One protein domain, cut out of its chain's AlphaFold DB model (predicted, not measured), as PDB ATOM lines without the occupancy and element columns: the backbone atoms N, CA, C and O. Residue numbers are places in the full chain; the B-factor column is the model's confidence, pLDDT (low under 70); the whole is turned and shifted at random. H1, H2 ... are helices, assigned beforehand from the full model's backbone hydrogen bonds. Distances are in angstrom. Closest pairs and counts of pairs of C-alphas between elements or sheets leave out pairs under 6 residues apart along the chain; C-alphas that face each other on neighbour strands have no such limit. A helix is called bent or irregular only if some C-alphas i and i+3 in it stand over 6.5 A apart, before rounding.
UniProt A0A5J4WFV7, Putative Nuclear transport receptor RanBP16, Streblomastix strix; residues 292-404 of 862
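This is residues 292 to 404 of the 862 residues of the protein "Putative Nuclear transport receptor RanBP16" of Streblomastix strix (UniProt A0A5J4WFV7). Two long helices, H6 and H8, run opposite ways side by side, close at few points; the shorter H5 bridges them toward one end, and a turn with residues 370 to 376 sticks out at the other. H1 packs on H5 and H3 on H6, H2 makes a corner with H1 at the end far from H7, and the small H4 is near H5 and H8. The class is all helix: 113 residues are printed, with eight named helices, H1 to H8 in chain order, and no named strand. The whole is compact by its radius of gyration of the C-alphas, 15.1 A, yet elongated, spanning 50 by 27 by 26 A.

H1, residues 292 to 298, begins with C-alpha 292 at (105.141, -47.982, 68.214). H2 holds residues 301 to 307, H3 residues 312 to 318 and H4 residues 327 to 330. H5, residues 335 to 346, is 15.9 A long from first to last C-alpha. H6, residues 349 to 370, measures 31.3 A and has a kink of 42 degrees near residue 356; it is irregular, with C-alphas 350 and 353 7.9 A apart. H7 is residues 374 to 377. H8, residues 380 to 399, measures 29.7 A, is irregular with C-alphas 381 and 384 7.0 A apart, and ends with C-alpha 399 at (92.785, -49.963, 59.853).

H5, H6 and H8 form an up-and-down bundle, each running against the one before. H5 is the hub, touching three helices. It touches H8 at a steep tilt of 40 degrees, the same way; the closest C-alphas, of Thr 340 and Gly 395, are 4.0 A apart. H5 and H6 form a helical hairpin at 41 degrees, closest at Val 346 and Phe 355, with C-alphas 6.4 A apart; H5 touches H6 with residues 345 to 346 alone. H6 and H8 are close but not clearly touching, closest at the C-alphas of Phe 362 and Leu 389, 7.8 A. With residues 341 to 345 alone, H5 touches H1, closest at the C-alphas of Lys 295 and Leu 341, 6.4 A. H1 and H2 touch only at the corner, with the C-alphas of Ile 298 and Gln 304 4.9 A apart. H3 touches residues 354 to 358 of H6, closest at the C-alphas of Arg 318 and Phe 358, 6.0 A. H4 is close to but not clearly touching H5, the closest C-alphas, of Leu 328 and Arg 335, being 6.0 A apart. In H1, H3 and H5 every O i to N i+4 pair is within hydrogen-bond range, against 2 of 3 in H2, 11 of 18 in H6 and 14 of 16 in H8; H4 and H7 are too short for such a pair.

The C-alphas of Ser 302 and Lys 375 are the two farthest apart, 49.8 A. The printed part has no cut, and no link is long. Mean pLDDT of the printed part is 74.9; 36 residues are under 70, among them 366 to 383 and 399 to 404.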
ATOM      1  N   VAL A 292     105.830 -47.564  66.983       92.00
ATOM      2  CA  VAL A 292     105.141 -47.982  68.214       92.00
ATOM      3  C   VAL A 292     104.655 -46.768  69.005       92.00
ATOM      4  O   VAL A 292     103.500 -46.752  69.427       92.00
ATOM      5  N   LEU A 293     105.482 -45.730  69.154       92.06
ATOM      6  CA  LEU A 293     105.080 -44.493  69.824       92.06
ATOM      7  C   LEU A 293     103.948 -43.782  69.067       92.06
ATOM      8  O   LEU A 293     102.944 -43.405  69.672       92.06
ATOM      9  N   LEU A 294     104.064 -43.657  67.741       92.12
ATOM     10  CA  LEU A 294     103.014 -43.081  66.899       92.12
ATOM     11  C   LEU A 294     101.709 -43.877  66.992       92.12
ATOM     12  O   LEU A 294     100.633 -43.291  67.117       92.12
ATOM     13  N   LYS A 295     101.805 -45.208  67.000       90.62
ATOM     14  CA  LYS A 295     100.666 -46.105  67.184       90.62
ATOM     15  C   LYS A 295      99.942 -45.844  68.495       90.62
ATOM     16  O   LYS A 295      98.732 -45.651  68.487       90.62
ATOM     17  N   GLU A 296     100.672 -45.782  69.605       87.00
ATOM     18  CA  GLU A 296     100.070 -45.507  70.909       87.00
ATOM     19  C   GLU A 296      99.322 -44.171  70.948       87.00
ATOM     20  O   GLU A 296      98.319 -44.052  71.652       87.00
ATOM     21  N   MET A 297      99.803 -43.167  70.210       86.50
ATOM     22  CA  MET A 297      99.142 -41.870  70.103       86.50
ATOM     23  C   MET A 297      97.860 -41.923  69.261       86.50
ATOM     24  O   MET A 297      96.857 -41.340  69.663       86.50
ATOM     25  N   ILE A 298      97.872 -42.620  68.123       85.88
ATOM     26  CA  ILE A 298      96.715 -42.701  67.214       85.88
ATOM     27  C   ILE A 298      95.617 -43.617  67.776       85.88
ATOM     28  O   ILE A 298      94.440 -43.347  67.564       85.88
ATOM     29  N   GLU A 299      95.975 -44.662  68.528       81.25
ATOM     30  CA  GLU A 299      95.005 -45.584  69.139       81.25
ATOM     31  C   GLU A 299      94.296 -45.012  70.386       81.25
ATOM     32  O   GLU A 299      93.292 -45.574  70.823       81.25
ATOM     33  N   GLY A 300      94.784 -43.909  70.973       75.19
ATOM     34  CA  GLY A 300      94.145 -43.252  72.126       75.19
ATOM     35  C   GLY A 300      92.961 -42.371  71.713       75.19
ATOM     36  O   GLY A 300      93.116 -41.517  70.847       75.19
ATOM     37  N   TYR A 301      91.790 -42.516  72.339       71.25
ATOM     38  CA  TYR A 301      90.542 -41.887  71.875       71.25
ATOM     39  C   TYR A 301      90.572 -40.347  71.897       71.25
ATOM     40  O   TYR A 301      90.170 -39.687  70.936       71.25
ATOM     41  N   SER A 302      91.040 -39.751  72.991       76.94
ATOM     42  CA  SER A 302      91.207 -38.299  73.137       76.94
ATOM     43  C   SER A 302      92.433 -37.793  72.381       76.94
ATOM     44  O   SER A 302      92.368 -36.753  71.725       76.94
ATOM     45  N   THR A 303      93.523 -38.568  72.403       80.94
ATOM     46  CA  THR A 303      94.781 -38.198  71.739       80.94
ATOM     47  C   THR A 303      94.586 -38.129  70.223       80.94
ATOM     48  O   THR A 303      95.002 -37.161  69.590       80.94
ATOM     49  N   GLN A 304      93.861 -39.089  69.643       81.25
ATOM     50  CA  GLN A 304      93.544 -39.130  68.218       81.25
ATOM     51  C   GLN A 304      92.774 -37.884  67.768       81.25
ATOM     52  O   GLN A 304      93.125 -37.286  66.755       81.25
ATOM     53  N   LYS A 305      91.766 -37.437  68.532       81.81
ATOM     54  CA  LYS A 305      90.993 -36.226  68.194       81.81
ATOM     55  C   LYS A 305      91.862 -34.972  68.124       81.81
ATOM     56  O   LYS A 305      91.617 -34.129  67.265       81.81
ATOM     57  N   ILE A 306      92.858 -34.865  69.003       86.00
ATOM     58  CA  ILE A 306      93.822 -33.758  69.007       86.00
ATOM     59  C   ILE A 306      94.742 -33.866  67.783       86.00
ATOM     60  O   ILE A 306      94.907 -32.891  67.055       86.00
ATOM     61  N   ILE A 307      95.268 -35.061  67.495       86.25
ATOM     62  CA  ILE A 307      96.160 -35.298  66.345       86.25
ATOM     63  C   ILE A 307      95.483 -34.941  65.021       86.25
ATOM     64  O   ILE A 307      96.107 -34.330  64.157       86.25
ATOM     65  N   LEU A 308      94.194 -35.257  64.867       83.75
ATOM     66  CA  LEU A 308      93.428 -34.929  63.660       83.75
ATOM     67  C   LEU A 308      93.346 -33.416  63.378       83.75
ATOM     68  O   LEU A 308      93.079 -33.028  62.242       83.75
ATOM     69  N   GLN A 309      93.599 -32.563  64.375       88.12
ATOM     70  CA  GLN A 309      93.604 -31.104  64.233       88.12
ATOM     71  C   GLN A 309      94.983 -30.537  63.866       88.12
ATOM     72  O   GLN A 309      95.091 -29.347  63.577       88.12
ATOM     73  N   PHE A 310      96.045 -31.351  63.861       88.94
ATOM     74  CA  PHE A 310      97.389 -30.860  63.574       88.94
ATOM     75  C   PHE A 310      97.535 -30.412  62.111       88.94
ATOM     76  O   PHE A 310      97.221 -31.183  61.202       88.94
ATOM     77  N   PRO A 311      98.073 -29.203  61.851       80.38
ATOM     78  CA  PRO A 311      98.174 -28.658  60.494       80.38
ATOM     79  C   PRO A 311      99.156 -29.444  59.612       80.38
ATOM     80  O   PRO A 311      98.932 -29.597  58.417       80.38
ATOM     81  N   GLN A 312     100.216 -30.001  60.206       83.38
ATOM     82  CA  GLN A 312     101.207 -30.830  59.504       83.38
ATOM     83  C   GLN A 312     100.621 -32.142  58.971       83.38
ATOM     84  O   GLN A 312     101.200 -32.763  58.082       83.38
ATOM     85  N   LEU A 313      99.484 -32.585  59.513       87.62
ATOM     86  CA  LEU A 313      98.910 -33.869  59.149       87.62
ATOM     87  C   LEU A 313      98.421 -33.892  57.698       87.62
ATOM     88  O   LEU A 313      98.584 -34.904  57.023       87.62
ATOM     89  N   ASP A 314      97.897 -32.772  57.198       87.38
ATOM     90  CA  ASP A 314      97.431 -32.663  55.812       87.38
ATOM     91  C   ASP A 314      98.593 -32.794  54.821       87.38
ATOM     92  O   ASP A 314      98.458 -33.445  53.787       87.38
ATOM     93  N   GLU A 315      99.756 -32.222  55.149       88.56
ATOM     94  CA  GLU A 315     100.977 -32.374  54.352       88.56
ATOM     95  C   GLU A 315     101.455 -33.831  54.347       88.56
ATOM     96  O   GLU A 315     101.759 -34.374  53.288       88.56
ATOM     97  N   ILE A 316     101.452 -34.496  55.507       88.31
ATOM     98  CA  ILE A 316     101.866 -35.903  55.629       88.31
ATOM     99  C   ILE A 316     100.941 -36.825  54.826       88.31
ATOM    100  O   ILE A 316     101.424 -37.744  54.171       88.31
ATOM    101  N   ILE A 317      99.628 -36.571  54.838       85.81
ATOM    102  CA  ILE A 317      98.648 -37.332  54.047       85.81
ATOM    103  C   ILE A 317      98.882 -37.130  52.543       85.81
ATOM    104  O   ILE A 317      98.716 -38.071  51.778       85.81
ATOM    105  N   ARG A 318      99.306 -35.942  52.099       87.56
ATOM    106  CA  ARG A 318      99.627 -35.687  50.681       87.56
ATOM    107  C   ARG A 318     100.977 -36.265  50.252       87.56
ATOM    108  O   ARG A 318     101.172 -36.550  49.075       87.56
ATOM    109  N   CYS A 319     101.897 -36.436  51.197       86.88
ATOM    110  CA  CYS A 319     103.281 -36.836  50.964       86.88
ATOM    111  C   CYS A 319     103.636 -38.103  51.768       86.88
ATOM    112  O   CYS A 319     104.623 -38.115  52.492       86.88
ATOM    113  N   HIS A 320     102.845 -39.177  51.691       88.19
ATOM    114  CA  HIS A 320     103.052 -40.387  52.513       88.19
ATOM    115  C   HIS A 320     103.955 -41.460  51.867       88.19
ATOM    116  O   HIS A 320     104.053 -42.582  52.365       88.19
ATOM    117  N   THR A 321     104.548 -41.184  50.703       86.62
ATOM    118  CA  THR A 321     105.267 -42.178  49.888       86.62
ATOM    119  C   THR A 321     106.769 -42.214  50.199       86.62
ATOM    120  O   THR A 321     107.274 -41.479  51.050       86.62
ATOM    121  N   VAL A 322     107.502 -43.082  49.489       83.12
ATOM    122  CA  VAL A 322     108.959 -43.276  49.625       83.12
ATOM    123  C   VAL A 322     109.747 -41.965  49.485       83.12
ATOM    124  O   VAL A 322     110.779 -41.804  50.132       83.12
ATOM    125  N   GLU A 323     109.255 -41.011  48.688       81.69
ATOM    126  CA  GLU A 323     109.909 -39.711  48.477       81.69
ATOM    127  C   GLU A 323     110.004 -38.877  49.758       81.69
ATOM    128  O   GLU A 323     110.970 -38.141  49.962       81.69
ATOM    129  N   TYR A 324     109.003 -38.995  50.630       84.75
ATOM    130  CA  TYR A 324     108.955 -38.261  51.888       84.75
ATOM    131  C   TYR A 324     109.432 -39.108  53.073       84.75
ATOM    132  O   TYR A 324     110.020 -38.568  54.011       84.75
ATOM    133  N   PHE A 325     109.221 -40.428  53.017       88.12
ATOM    134  CA  PHE A 325     109.625 -41.395  54.037       88.12
ATOM    135  C   PHE A 325     110.555 -42.474  53.446       88.12
ATOM    136  O   PHE A 325     110.085 -43.545  53.042       88.12
ATOM    137  N   PRO A 326     111.885 -42.246  53.436       83.44
ATOM    138  CA  PRO A 326     112.854 -43.147  52.802       83.44
ATOM    139  C   PRO A 326     112.854 -44.575  53.361       83.44
ATOM    140  O   PRO A 326     113.088 -45.525  52.613       83.44
ATOM    141  N   PHE A 327     112.517 -44.759  54.647       85.31
ATOM    142  CA  PHE A 327     112.462 -46.087  55.279       85.31
ATOM    143  C   PHE A 327     111.484 -47.046  54.585       85.31
ATOM    144  O   PHE A 327     111.642 -48.262  54.676       85.31
ATOM    145  N   LEU A 328     110.484 -46.525  53.865       85.12
ATOM    146  CA  LEU A 328     109.544 -47.348  53.108       85.12
ATOM    147  C   LEU A 328     110.254 -48.134  51.990       85.12
ATOM    148  O   LEU A 328     109.798 -49.225  51.640       85.12
ATOM    149  N   GLN A 329     111.372 -47.629  51.457       79.31
ATOM    150  CA  GLN A 329     112.172 -48.302  50.428       79.31
ATOM    151  C   GLN A 329     112.926 -49.516  50.979       79.31
ATOM    152  O   GLN A 329     112.972 -50.576  50.355       79.31
ATOM    153  N   THR A 330     113.553 -49.337  52.139       71.94
ATOM    154  CA  THR A 330     114.533 -50.266  52.712       71.94
ATOM    155  C   THR A 330     113.889 -51.248  53.691       71.94
ATOM    156  O   THR A 330     114.292 -52.409  53.755       71.94
ATOM    157  N   MET A 331     112.835 -50.835  54.402       76.69
ATOM    158  CA  MET A 331     112.255 -51.572  55.529       76.69
ATOM    159  C   MET A 331     110.809 -52.007  55.270       76.69
ATOM    160  O   MET A 331     109.851 -51.551  55.899       76.69
ATOM    161  N   THR A 332     110.634 -52.982  54.374       71.62
ATOM    162  CA  THR A 332     109.311 -53.473  53.934       71.62
ATOM    163  C   THR A 332     108.413 -54.005  55.059       71.62
ATOM    164  O   THR A 332     107.193 -54.047  54.895       71.62
ATOM    165  N   ARG A 333     108.992 -54.424  56.192       77.19
ATOM    166  CA  ARG A 333     108.266 -54.902  57.386       77.19
ATOM    167  C   ARG A 333     107.522 -53.794  58.135       77.19
ATOM    168  O   ARG A 333     106.528 -54.062  58.791       77.19
ATOM    169  N   HIS A 334     107.981 -52.552  58.035       85.31
ATOM    170  CA  HIS A 334     107.400 -51.432  58.780       85.31
ATOM    171  C   HIS A 334     106.239 -50.772  58.043       85.31
ATOM    172  O   HIS A 334     105.373 -50.160  58.665       85.31
ATOM    173  N   ARG A 335     106.173 -50.984  56.724       87.69
ATOM    174  CA  ARG A 335     105.141 -50.456  55.827       87.69
ATOM    175  C   ARG A 335     103.713 -50.809  56.257       87.69
ATOM    176  O   ARG A 335     102.852 -49.941  56.266       87.69
ATOM    177  N   PHE A 336     103.477 -52.050  56.694       84.50
ATOM    178  CA  PHE A 336     102.152 -52.475  57.172       84.50
ATOM    179  C   PHE A 336     101.700 -51.669  58.388       84.50
ATOM    180  O   PHE A 336     100.587 -51.147  58.398       84.50
ATOM    181  N   THR A 337     102.562 -51.533  59.400       86.81
ATOM    182  CA  THR A 337     102.245 -50.743  60.596       86.81
ATOM    183  C   THR A 337     102.029 -49.283  60.218       86.81
ATOM    184  O   THR A 337     101.027 -48.705  60.616       86.81
ATOM    185  N   TYR A 338     102.912 -48.704  59.400       91.50
ATOM    186  CA  TYR A 338     102.789 -47.322  58.942       91.50
ATOM    187  C   TYR A 338     101.451 -47.054  58.236       91.50
ATOM    188  O   TYR A 338     100.708 -46.167  58.651       91.50
ATOM    189  N   TYR A 339     101.083 -47.860  57.235       88.31
ATOM    190  CA  TYR A 339      99.827 -47.668  56.506       88.31
ATOM    191  C   TYR A 339      98.581 -48.068  57.302       88.31
ATOM    192  O   TYR A 339      97.513 -47.520  57.055       88.31
ATOM    193  N   THR A 340      98.711 -48.922  58.321       83.69
ATOM    194  CA  THR A 340      97.644 -49.110  59.321       83.69
ATOM    195  C   THR A 340      97.348 -47.805  60.052       83.69
ATOM    196  O   THR A 340      96.192 -47.408  60.175       83.69
ATOM    197  N   LEU A 341      98.390 -47.116  60.518       86.88
ATOM    198  CA  LEU A 341      98.255 -45.849  61.234       86.88
ATOM    199  C   LEU A 341      97.724 -44.735  60.330       86.88
ATOM    200  O   LEU A 341      96.825 -43.996  60.727       86.88
ATOM    201  N   MET A 342      98.228 -44.649  59.098       86.44
ATOM    202  CA  MET A 342      97.735 -43.682  58.114       86.44
ATOM    203  C   MET A 342      96.270 -43.937  57.746       86.44
ATOM    204  O   MET A 342      95.489 -42.991  57.708       86.44
ATOM    205  N   GLY A 343      95.866 -45.198  57.559       74.44
ATOM    206  CA  GLY A 343      94.470 -45.556  57.303       74.44
ATOM    207  C   GLY A 343      93.537 -45.145  58.449       74.44
ATOM    208  O   GLY A 343      92.503 -44.527  58.207       74.44
ATOM    209  N   GLN A 344      93.943 -45.356  59.709       76.69
ATOM    210  CA  GLN A 344      93.169 -44.914  60.884       76.69
ATOM    211  C   GLN A 344      92.937 -43.394  60.907       76.69
ATOM    212  O   GLN A 344      91.915 -42.934  61.418       76.69
ATOM    213  N   ILE A 345      93.881 -42.618  60.372       77.88
ATOM    214  CA  ILE A 345      93.777 -41.164  60.260       77.88
ATOM    215  C   ILE A 345      92.886 -40.763  59.078       77.88
ATOM    216  O   ILE A 345      91.980 -39.949  59.248       77.88
ATOM    217  N   VAL A 346      93.135 -41.307  57.886       72.31
ATOM    218  CA  VAL A 346      92.445 -40.907  56.645       72.31
ATOM    219  C   VAL A 346      90.977 -41.329  56.651       72.31
ATOM    220  O   VAL A 346      90.129 -40.584  56.173       72.31
ATOM    221  N   PHE A 347      90.649 -42.469  57.264       68.00
ATOM    222  CA  PHE A 347      89.267 -42.945  57.416       68.00
ATOM    223  C   PHE A 347      88.494 -42.264  58.555       68.00
ATOM    224  O   PHE A 347      87.403 -42.709  58.923       68.00
ATOM    225  N   SER A 348      89.050 -41.211  59.155       66.31
ATOM    226  CA  SER A 348      88.299 -40.342  60.056       66.31
ATOM    227  C   SER A 348      87.487 -39.316  59.257       66.31
ATOM    228  O   SER A 348      87.957 -38.779  58.254       66.31
ATOM    229  N   ASP A 349      86.278 -38.994  59.725       57.50
ATOM    230  CA  ASP A 349      85.372 -38.073  59.017       57.50
ATOM    231  C   ASP A 349      86.009 -36.695  58.754       57.50
ATOM    232  O   ASP A 349      85.728 -36.050  57.742       57.50
ATOM    233  N   THR A 350      86.924 -36.263  59.631       61.47
ATOM    234  CA  THR A 350      87.611 -34.965  59.549       61.47
ATOM    235  C   THR A 350      88.570 -34.854  58.362       61.47
ATOM    236  O   THR A 350      88.820 -33.745  57.890       61.47
ATOM    237  N   LYS A 351      89.104 -35.976  57.860       66.12
ATOM    238  CA  LYS A 351      90.098 -36.012  56.770       66.12
ATOM    239  C   LYS A 351      89.558 -36.594  55.462       66.12
ATOM    240  O   LYS A 351      90.319 -36.746  54.512       66.12
ATOM    241  N   SER A 352      88.248 -36.818  55.373       63.66
ATOM    242  CA  SER A 352      87.552 -37.335  54.182       63.66
ATOM    243  C   SER A 352      87.895 -36.599  52.875       63.66
ATOM    244  O   SER A 352      88.067 -37.230  51.841       63.66
ATOM    245  N   HIS A 353      88.082 -35.277  52.914       73.31
ATOM    246  CA  HIS A 353      88.448 -34.469  51.742       73.31
ATOM    247  C   HIS A 353      89.854 -34.752  51.168       73.31
ATOM    248  O   HIS A 353      90.160 -34.311  50.062       73.31
ATOM    249  N   LEU A 354      90.723 -35.442  51.914       68.25
ATOM    250  CA  LEU A 354      92.055 -35.857  51.458       68.25
ATOM    251  C   LEU A 354      92.083 -37.308  50.974       68.25
ATOM    252  O   LEU A 354      93.146 -37.777  50.571       68.25
ATOM    253  N   PHE A 355      90.948 -38.011  51.013       66.50
ATOM    254  CA  PHE A 355      90.851 -39.423  50.653       66.50
ATOM    255  C   PHE A 355      91.376 -39.678  49.236       66.50
ATOM    256  O   PHE A 355      92.325 -40.439  49.069       66.50
ATOM    257  N   ASP A 356      90.853 -38.971  48.232       68.25
ATOM    258  CA  ASP A 356      91.257 -39.173  46.833       68.25
ATOM    259  C   ASP A 356      92.749 -38.873  46.619       68.25
ATOM    260  O   ASP A 356      93.456 -39.595  45.917       68.25
ATOM    261  N   VAL A 357      93.265 -37.835  47.287       78.12
ATOM    262  CA  VAL A 357      94.681 -37.448  47.196       78.12
ATOM    263  C   VAL A 357      95.588 -38.506  47.824       78.12
ATOM    264  O   VAL A 357      96.658 -38.788  47.288       78.12
ATOM    265  N   PHE A 358      95.156 -39.107  48.933       78.12
ATOM    266  CA  PHE A 358      95.865 -40.195  49.601       78.12
ATOM    267  C   PHE A 358      95.856 -41.488  48.771       78.12
ATOM    268  O   PHE A 358      96.844 -42.215  48.741       78.12
ATOM    269  N   PHE A 359      94.761 -41.799  48.072       75.69
ATOM    270  CA  PHE A 359      94.666 -43.032  47.283       75.69
ATOM    271  C   PHE A 359      95.294 -42.937  45.885       75.69
ATOM    272  O   PHE A 359      95.682 -43.969  45.333       75.69
ATOM    273  N   ALA A 360      95.508 -41.733  45.345       75.75
ATOM    274  CA  ALA A 360      96.071 -41.536  44.005       75.75
ATOM    275  C   ALA A 360      97.391 -42.303  43.724       75.75
ATOM    276  O   ALA A 360      97.498 -42.913  42.656       75.75
ATOM    277  N   PRO A 361      98.392 -42.369  44.633       79.94
ATOM    278  CA  PRO A 361      99.601 -43.168  44.401       79.94
ATOM    279  C   PRO A 361      99.331 -44.680  44.314       79.94
ATOM    280  O   PRO A 361     100.031 -45.395  43.598       79.94
ATOM    281  N   PHE A 362      98.321 -45.185  45.031       76.38
ATOM    282  CA  PHE A 362      97.922 -46.592  44.965       76.38
ATOM    283  C   PHE A 362      97.246 -46.915  43.637       76.38
ATOM    284  O   PHE A 362      97.569 -47.936  43.034       76.38
ATOM    285  N   GLU A 363      96.365 -46.036  43.157       64.88
ATOM    286  CA  GLU A 363      95.722 -46.187  41.850       64.88
ATOM    287  C   GLU A 363      96.750 -46.215  40.718       64.88
ATOM    288  O   GLU A 363      96.714 -47.114  39.882       64.88
ATOM    289  N   GLN A 364      97.724 -45.300  40.732       73.56
ATOM    290  CA  GLN A 364      98.808 -45.276  39.744       73.56
ATOM    291  C   GLN A 364      99.640 -46.562  39.768       73.56
ATOM    292  O   GLN A 364      99.959 -47.123  38.720       73.56
ATOM    293  N   ASN A 365      99.967 -47.061  40.965       73.94
ATOM    294  CA  ASN A 365     100.703 -48.312  41.123       73.94
ATOM    295  C   ASN A 365      99.918 -49.517  40.590       73.94
ATOM    296  O   ASN A 365     100.497 -50.396  39.954       73.94
ATOM    297  N   LEU A 366      98.606 -49.561  40.825       67.31
ATOM    298  CA  LEU A 366      97.741 -50.626  40.320       67.31
ATOM    299  C   LEU A 366      97.576 -50.550  38.797       67.31
ATOM    300  O   LEU A 366      97.697 -51.576  38.139       67.31
ATOM    301  N   GLN A 367      97.405 -49.357  38.223       66.19
ATOM    302  CA  GLN A 367      97.366 -49.163  36.767       66.19
ATOM    303  C   GLN A 367      98.679 -49.565  36.091       66.19
ATOM    304  O   GLN A 367      98.668 -50.162  35.018       66.19
ATOM    305  N   PHE A 368      99.820 -49.259  36.713       69.25
ATOM    306  CA  PHE A 368     101.122 -49.686  36.205       69.25
ATOM    307  C   PHE A 368     101.232 -51.213  36.182       69.25
ATOM    308  O   PHE A 368     101.708 -51.787  35.210       69.25
ATOM    309  N   ILE A 369     100.758 -51.862  37.243       65.88
ATOM    310  CA  ILE A 369     100.715 -53.317  37.367       65.88
ATOM    311  C   ILE A 369      99.785 -53.956  36.316       65.88
ATOM    312  O   ILE A 369     100.134 -55.003  35.777       65.88
ATOM    313  N   ASP A 370      98.655 -53.323  35.979       59.72
ATOM    314  CA  ASP A 370      97.726 -53.784  34.927       59.72
ATOM    315  C   ASP A 370      98.401 -53.909  33.556       59.72
ATOM    316  O   ASP A 370      98.097 -54.790  32.757       59.72
ATOM    317  N   GLN A 371      99.348 -53.010  33.290       67.31
ATOM    318  CA  GLN A 371     100.065 -52.925  32.021       67.31
ATOM    319  C   GLN A 371     101.249 -53.899  31.937       67.31
ATOM    320  O   GLN A 371     101.923 -53.945  30.907       67.31
ATOM    321  N   MET A 372     101.541 -54.648  33.005       63.50
ATOM    322  CA  MET A 372     102.678 -55.561  33.054       63.50
ATOM    323  C   MET A 372     102.343 -56.950  32.506       63.50
ATOM    324  O   MET A 372     101.362 -57.584  32.891       63.50
ATOM    325  N   ASP A 373     103.256 -57.502  31.709       59.75
ATOM    326  CA  ASP A 373     103.177 -58.889  31.256       59.75
ATOM    327  C   ASP A 373     103.586 -59.884  32.362       59.75
ATOM    328  O   ASP A 373     104.410 -59.595  33.236       59.75
ATOM    329  N   GLN A 374     103.111 -61.137  32.269       53.84
ATOM    330  CA  GLN A 374     103.431 -62.218  33.227       53.84
ATOM    331  C   GLN A 374     104.941 -62.437  33.446       53.84
ATOM    332  O   GLN A 374     105.374 -62.797  34.545       53.84
ATOM    333  N   LYS A 375     105.759 -62.201  32.411       55.19
ATOM    334  CA  LYS A 375     107.226 -62.295  32.494       55.19
ATOM    335  C   LYS A 375     107.838 -61.163  33.318       55.19
ATOM    336  O   LYS A 375     108.818 -61.397  34.013       55.19
ATOM    337  N   GLN A 376     107.253 -59.966  33.269       57.56
ATOM    338  CA  GLN A 376     107.708 -58.814  34.046       57.56
ATOM    339  C   GLN A 376     107.331 -58.979  35.522       57.56
ATOM    340  O   GLN A 376     108.167 -58.771  36.389       57.56
ATOM    341  N   LEU A 377     106.122 -59.464  35.824       56.22
ATOM    342  CA  LEU A 377     105.689 -59.734  37.205       56.22
ATOM    343  C   LEU A 377     106.533 -60.799  37.928       56.22
ATOM    344  O   LEU A 377     106.616 -60.802  39.157       56.22
ATOM    345  N   SER A 378     107.167 -61.690  37.167       53.31
ATOM    346  CA  SER A 378     108.046 -62.748  37.685       53.31
ATOM    347  C   SER A 378     109.487 -62.301  37.901       53.31
ATOM    348  O   SER A 378     110.268 -63.020  38.531       53.31
ATOM    349  N   ASP A 379     109.863 -61.140  37.372       59.00
ATOM    350  CA  ASP A 379     111.232 -60.666  37.454       59.00
ATOM    351  C   ASP A 379     111.558 -60.254  38.908       59.00
ATOM    352  O   ASP A 379     110.806 -59.484  39.526       59.00
ATOM    353  N   PRO A 380     112.671 -60.755  39.490       60.19
ATOM    354  CA  PRO A 380     113.115 -60.398  40.835       60.19
ATOM    355  C   PRO A 380     113.128 -58.893  41.129       60.19
ATOM    356  O   PRO A 380     112.935 -58.517  42.290       60.19
ATOM    357  N   GLN A 381     113.295 -58.040  40.111       65.06
ATOM    358  CA  GLN A 381     113.264 -56.583  40.259       65.06
ATOM    359  C   GLN A 381     111.915 -56.046  40.782       65.06
ATOM    360  O   GLN A 381     111.895 -55.069  41.530       65.06
ATOM    361  N   PHE A 382     110.792 -56.715  40.488       65.75
ATOM    362  CA  PHE A 382     109.450 -56.302  40.932       65.75
ATOM    363  C   PHE A 382     109.046 -56.891  42.284       65.75
ATOM    364  O   PHE A 382     108.062 -56.464  42.889       65.75
ATOM    365  N   ARG A 383     109.821 -57.837  42.824       66.25
ATOM    366  CA  ARG A 383     109.471 -58.545  44.061       66.25
ATOM    367  C   ARG A 383     109.375 -57.620  45.276       66.25
ATOM    368  O   ARG A 383     108.422 -57.725  46.044       66.25
ATOM    369  N   ARG A 384     110.374 -56.752  45.491       70.12
ATOM    370  CA  ARG A 384     110.374 -55.786  46.610       70.12
ATOM    371  C   ARG A 384     109.273 -54.723  46.436       70.12
ATOM    372  O   ARG A 384     108.543 -54.520  47.407       70.12
ATOM    373  N   PRO A 385     109.082 -54.134  45.237       71.81
ATOM    374  CA  PRO A 385     107.968 -53.229  44.974       71.81
ATOM    375  C   PRO A 385     106.578 -53.812  45.245       71.81
ATOM    376  O   PRO A 385     105.811 -53.245  46.023       71.81
ATOM    377  N   LEU A 386     106.280 -54.988  44.682       69.94
ATOM    378  CA  LEU A 386     104.999 -55.676  44.873       69.94
ATOM    379  C   LEU A 386     104.773 -56.051  46.342       69.94
ATOM    380  O   LEU A 386     103.676 -55.890  46.873       69.94
ATOM    381  N   LEU A 387     105.826 -56.514  47.026       71.19
ATOM    382  CA  LEU A 387     105.758 -56.794  48.457       71.19
ATOM    383  C   LEU A 387     105.394 -55.543  49.266       71.19
ATOM    384  O   LEU A 387     104.585 -55.631  50.191       71.19
ATOM    385  N   GLY A 388     106.013 -54.407  48.943       74.38
ATOM    386  CA  GLY A 388     105.718 -53.133  49.580       74.38
ATOM    387  C   GLY A 388     104.262 -52.736  49.385       74.38
ATOM    388  O   GLY A 388     103.561 -52.574  50.378       74.38
ATOM    389  N   LEU A 389     103.790 -52.708  48.136       77.88
ATOM    390  CA  LEU A 389     102.406 -52.363  47.805       77.88
ATOM    391  C   LEU A 389     101.391 -53.248  48.544       77.88
ATOM    392  O   LEU A 389     100.447 -52.740  49.145       77.88
ATOM    393  N   PHE A 390     101.589 -54.571  48.565       73.00
ATOM    394  CA  PHE A 390     100.669 -55.466  49.274       73.00
ATOM    395  C   PHE A 390     100.712 -55.278  50.789       73.00
ATOM    396  O   PHE A 390      99.682 -55.414  51.441       73.00
ATOM    397  N   ASN A 391     101.870 -54.957  51.370       79.88
ATOM    398  CA  ASN A 391     101.947 -54.625  52.792       79.88
ATOM    399  C   ASN A 391     101.235 -53.301  53.109       79.88
ATOM    400  O   ASN A 391     100.618 -53.209  54.169       79.88
ATOM    401  N   ASP A 392     101.301 -52.321  52.206       82.44
ATOM    402  CA  ASP A 392     100.623 -51.032  52.348       82.44
ATOM    403  C   ASP A 392      99.102 -51.205  52.318       82.44
ATOM    404  O   ASP A 392      98.420 -50.834  53.272       82.44
ATOM    405  N   LEU A 393      98.580 -51.856  51.268       76.44
ATOM    406  CA  LEU A 393      97.150 -52.150  51.111       76.44
ATOM    407  C   LEU A 393      96.612 -52.965  52.288       76.44
ATOM    408  O   LEU A 393      95.514 -52.714  52.779       76.44
ATOM    409  N   ARG A 394      97.413 -53.914  52.778       76.44
ATOM    410  CA  ARG A 394      97.066 -54.733  53.938       76.44
ATOM    411  C   ARG A 394      96.987 -53.893  55.211       76.44
ATOM    412  O   ARG A 394      96.066 -54.066  55.997       76.44
ATOM    413  N   GLY A 395      97.920 -52.961  55.402       71.62
ATOM    414  CA  GLY A 395      97.864 -52.015  56.515       71.62
ATOM    415  C   GLY A 395      96.598 -51.156  56.465       71.62
ATOM    416  O   GLY A 395      95.880 -51.059  57.459       71.62
ATOM    417  N   LEU A 396      96.274 -50.600  55.294       72.38
ATOM    418  CA  LEU A 396      95.052 -49.814  55.097       72.38
ATOM    419  C   LEU A 396      93.801 -50.622  55.432       72.38
ATOM    420  O   LEU A 396      92.968 -50.176  56.214       72.38
ATOM    421  N   LEU A 397      93.701 -51.840  54.920       66.50
ATOM    422  CA  LEU A 397      92.594 -52.733  55.224       66.50
ATOM    423  C   LEU A 397      92.486 -53.035  56.723       66.50
ATOM    424  O   LEU A 397      91.399 -52.964  57.291       66.50
ATOM    425  N   TRP A 398      93.615 -53.300  57.382       70.81
ATOM    426  CA  TRP A 398      93.654 -53.558  58.819       70.81
ATOM    427  C   TRP A 398      93.134 -52.376  59.642       70.81
ATOM    428  O   TRP A 398      92.491 -52.567  60.670       70.81
ATOM    429  N   SER A 399      93.339 -51.142  59.180       66.31
ATOM    430  CA  SER A 399      92.785 -49.963  59.853       66.31
ATOM    431  C   SER A 399      91.248 -49.914  59.855       66.31
ATOM    432  O   SER A 399      90.654 -49.275  60.727       66.31
ATOM    433  N   CYS A 400      90.592 -50.642  58.947       58.38
ATOM    434  CA  CYS A 400      89.139 -50.800  58.912       58.38
ATOM    435  C   CYS A 400      88.621 -51.907  59.847       58.38
ATOM    436  O   CYS A 400      87.418 -51.966  60.116       58.38
ATOM    437  N   ILE A 401      89.501 -52.782  60.340       54.72
ATOM    438  CA  ILE A 401      89.179 -53.988  61.109       54.72
ATOM    439  C   ILE A 401      89.570 -53.736  62.574       54.72
ATOM    440  O   ILE A 401      90.734 -53.819  62.953       54.72
ATOM    441  N   SER A 402      88.618 -53.342  63.424       41.97
ATOM    442  CA  SER A 402      88.918 -52.971  64.816       41.97
ATOM    443  C   SER A 402      89.351 -54.168  65.689       41.97
ATOM    444  O   SER A 402      88.674 -55.191  65.751       41.97
ATOM    445  N   SER A 403      90.422 -53.949  66.465       37.28
ATOM    446  CA  SER A 403      90.994 -54.736  67.579       37.28
ATOM    447  C   SER A 403      91.822 -56.014  67.281       37.28
ATOM    448  O   SER A 403      91.332 -57.071  66.905       37.28
ATOM    449  N   ASN A 404      93.132 -55.875  67.551       40.06
ATOM    450  CA  ASN A 404      94.147 -56.850  67.992       40.06
ATOM    451  C   ASN A 404      94.038 -58.333  67.582       40.06
ATOM    452  O   ASN A 404      93.741 -59.174  68.429       40.06
TER     453      ASN A 404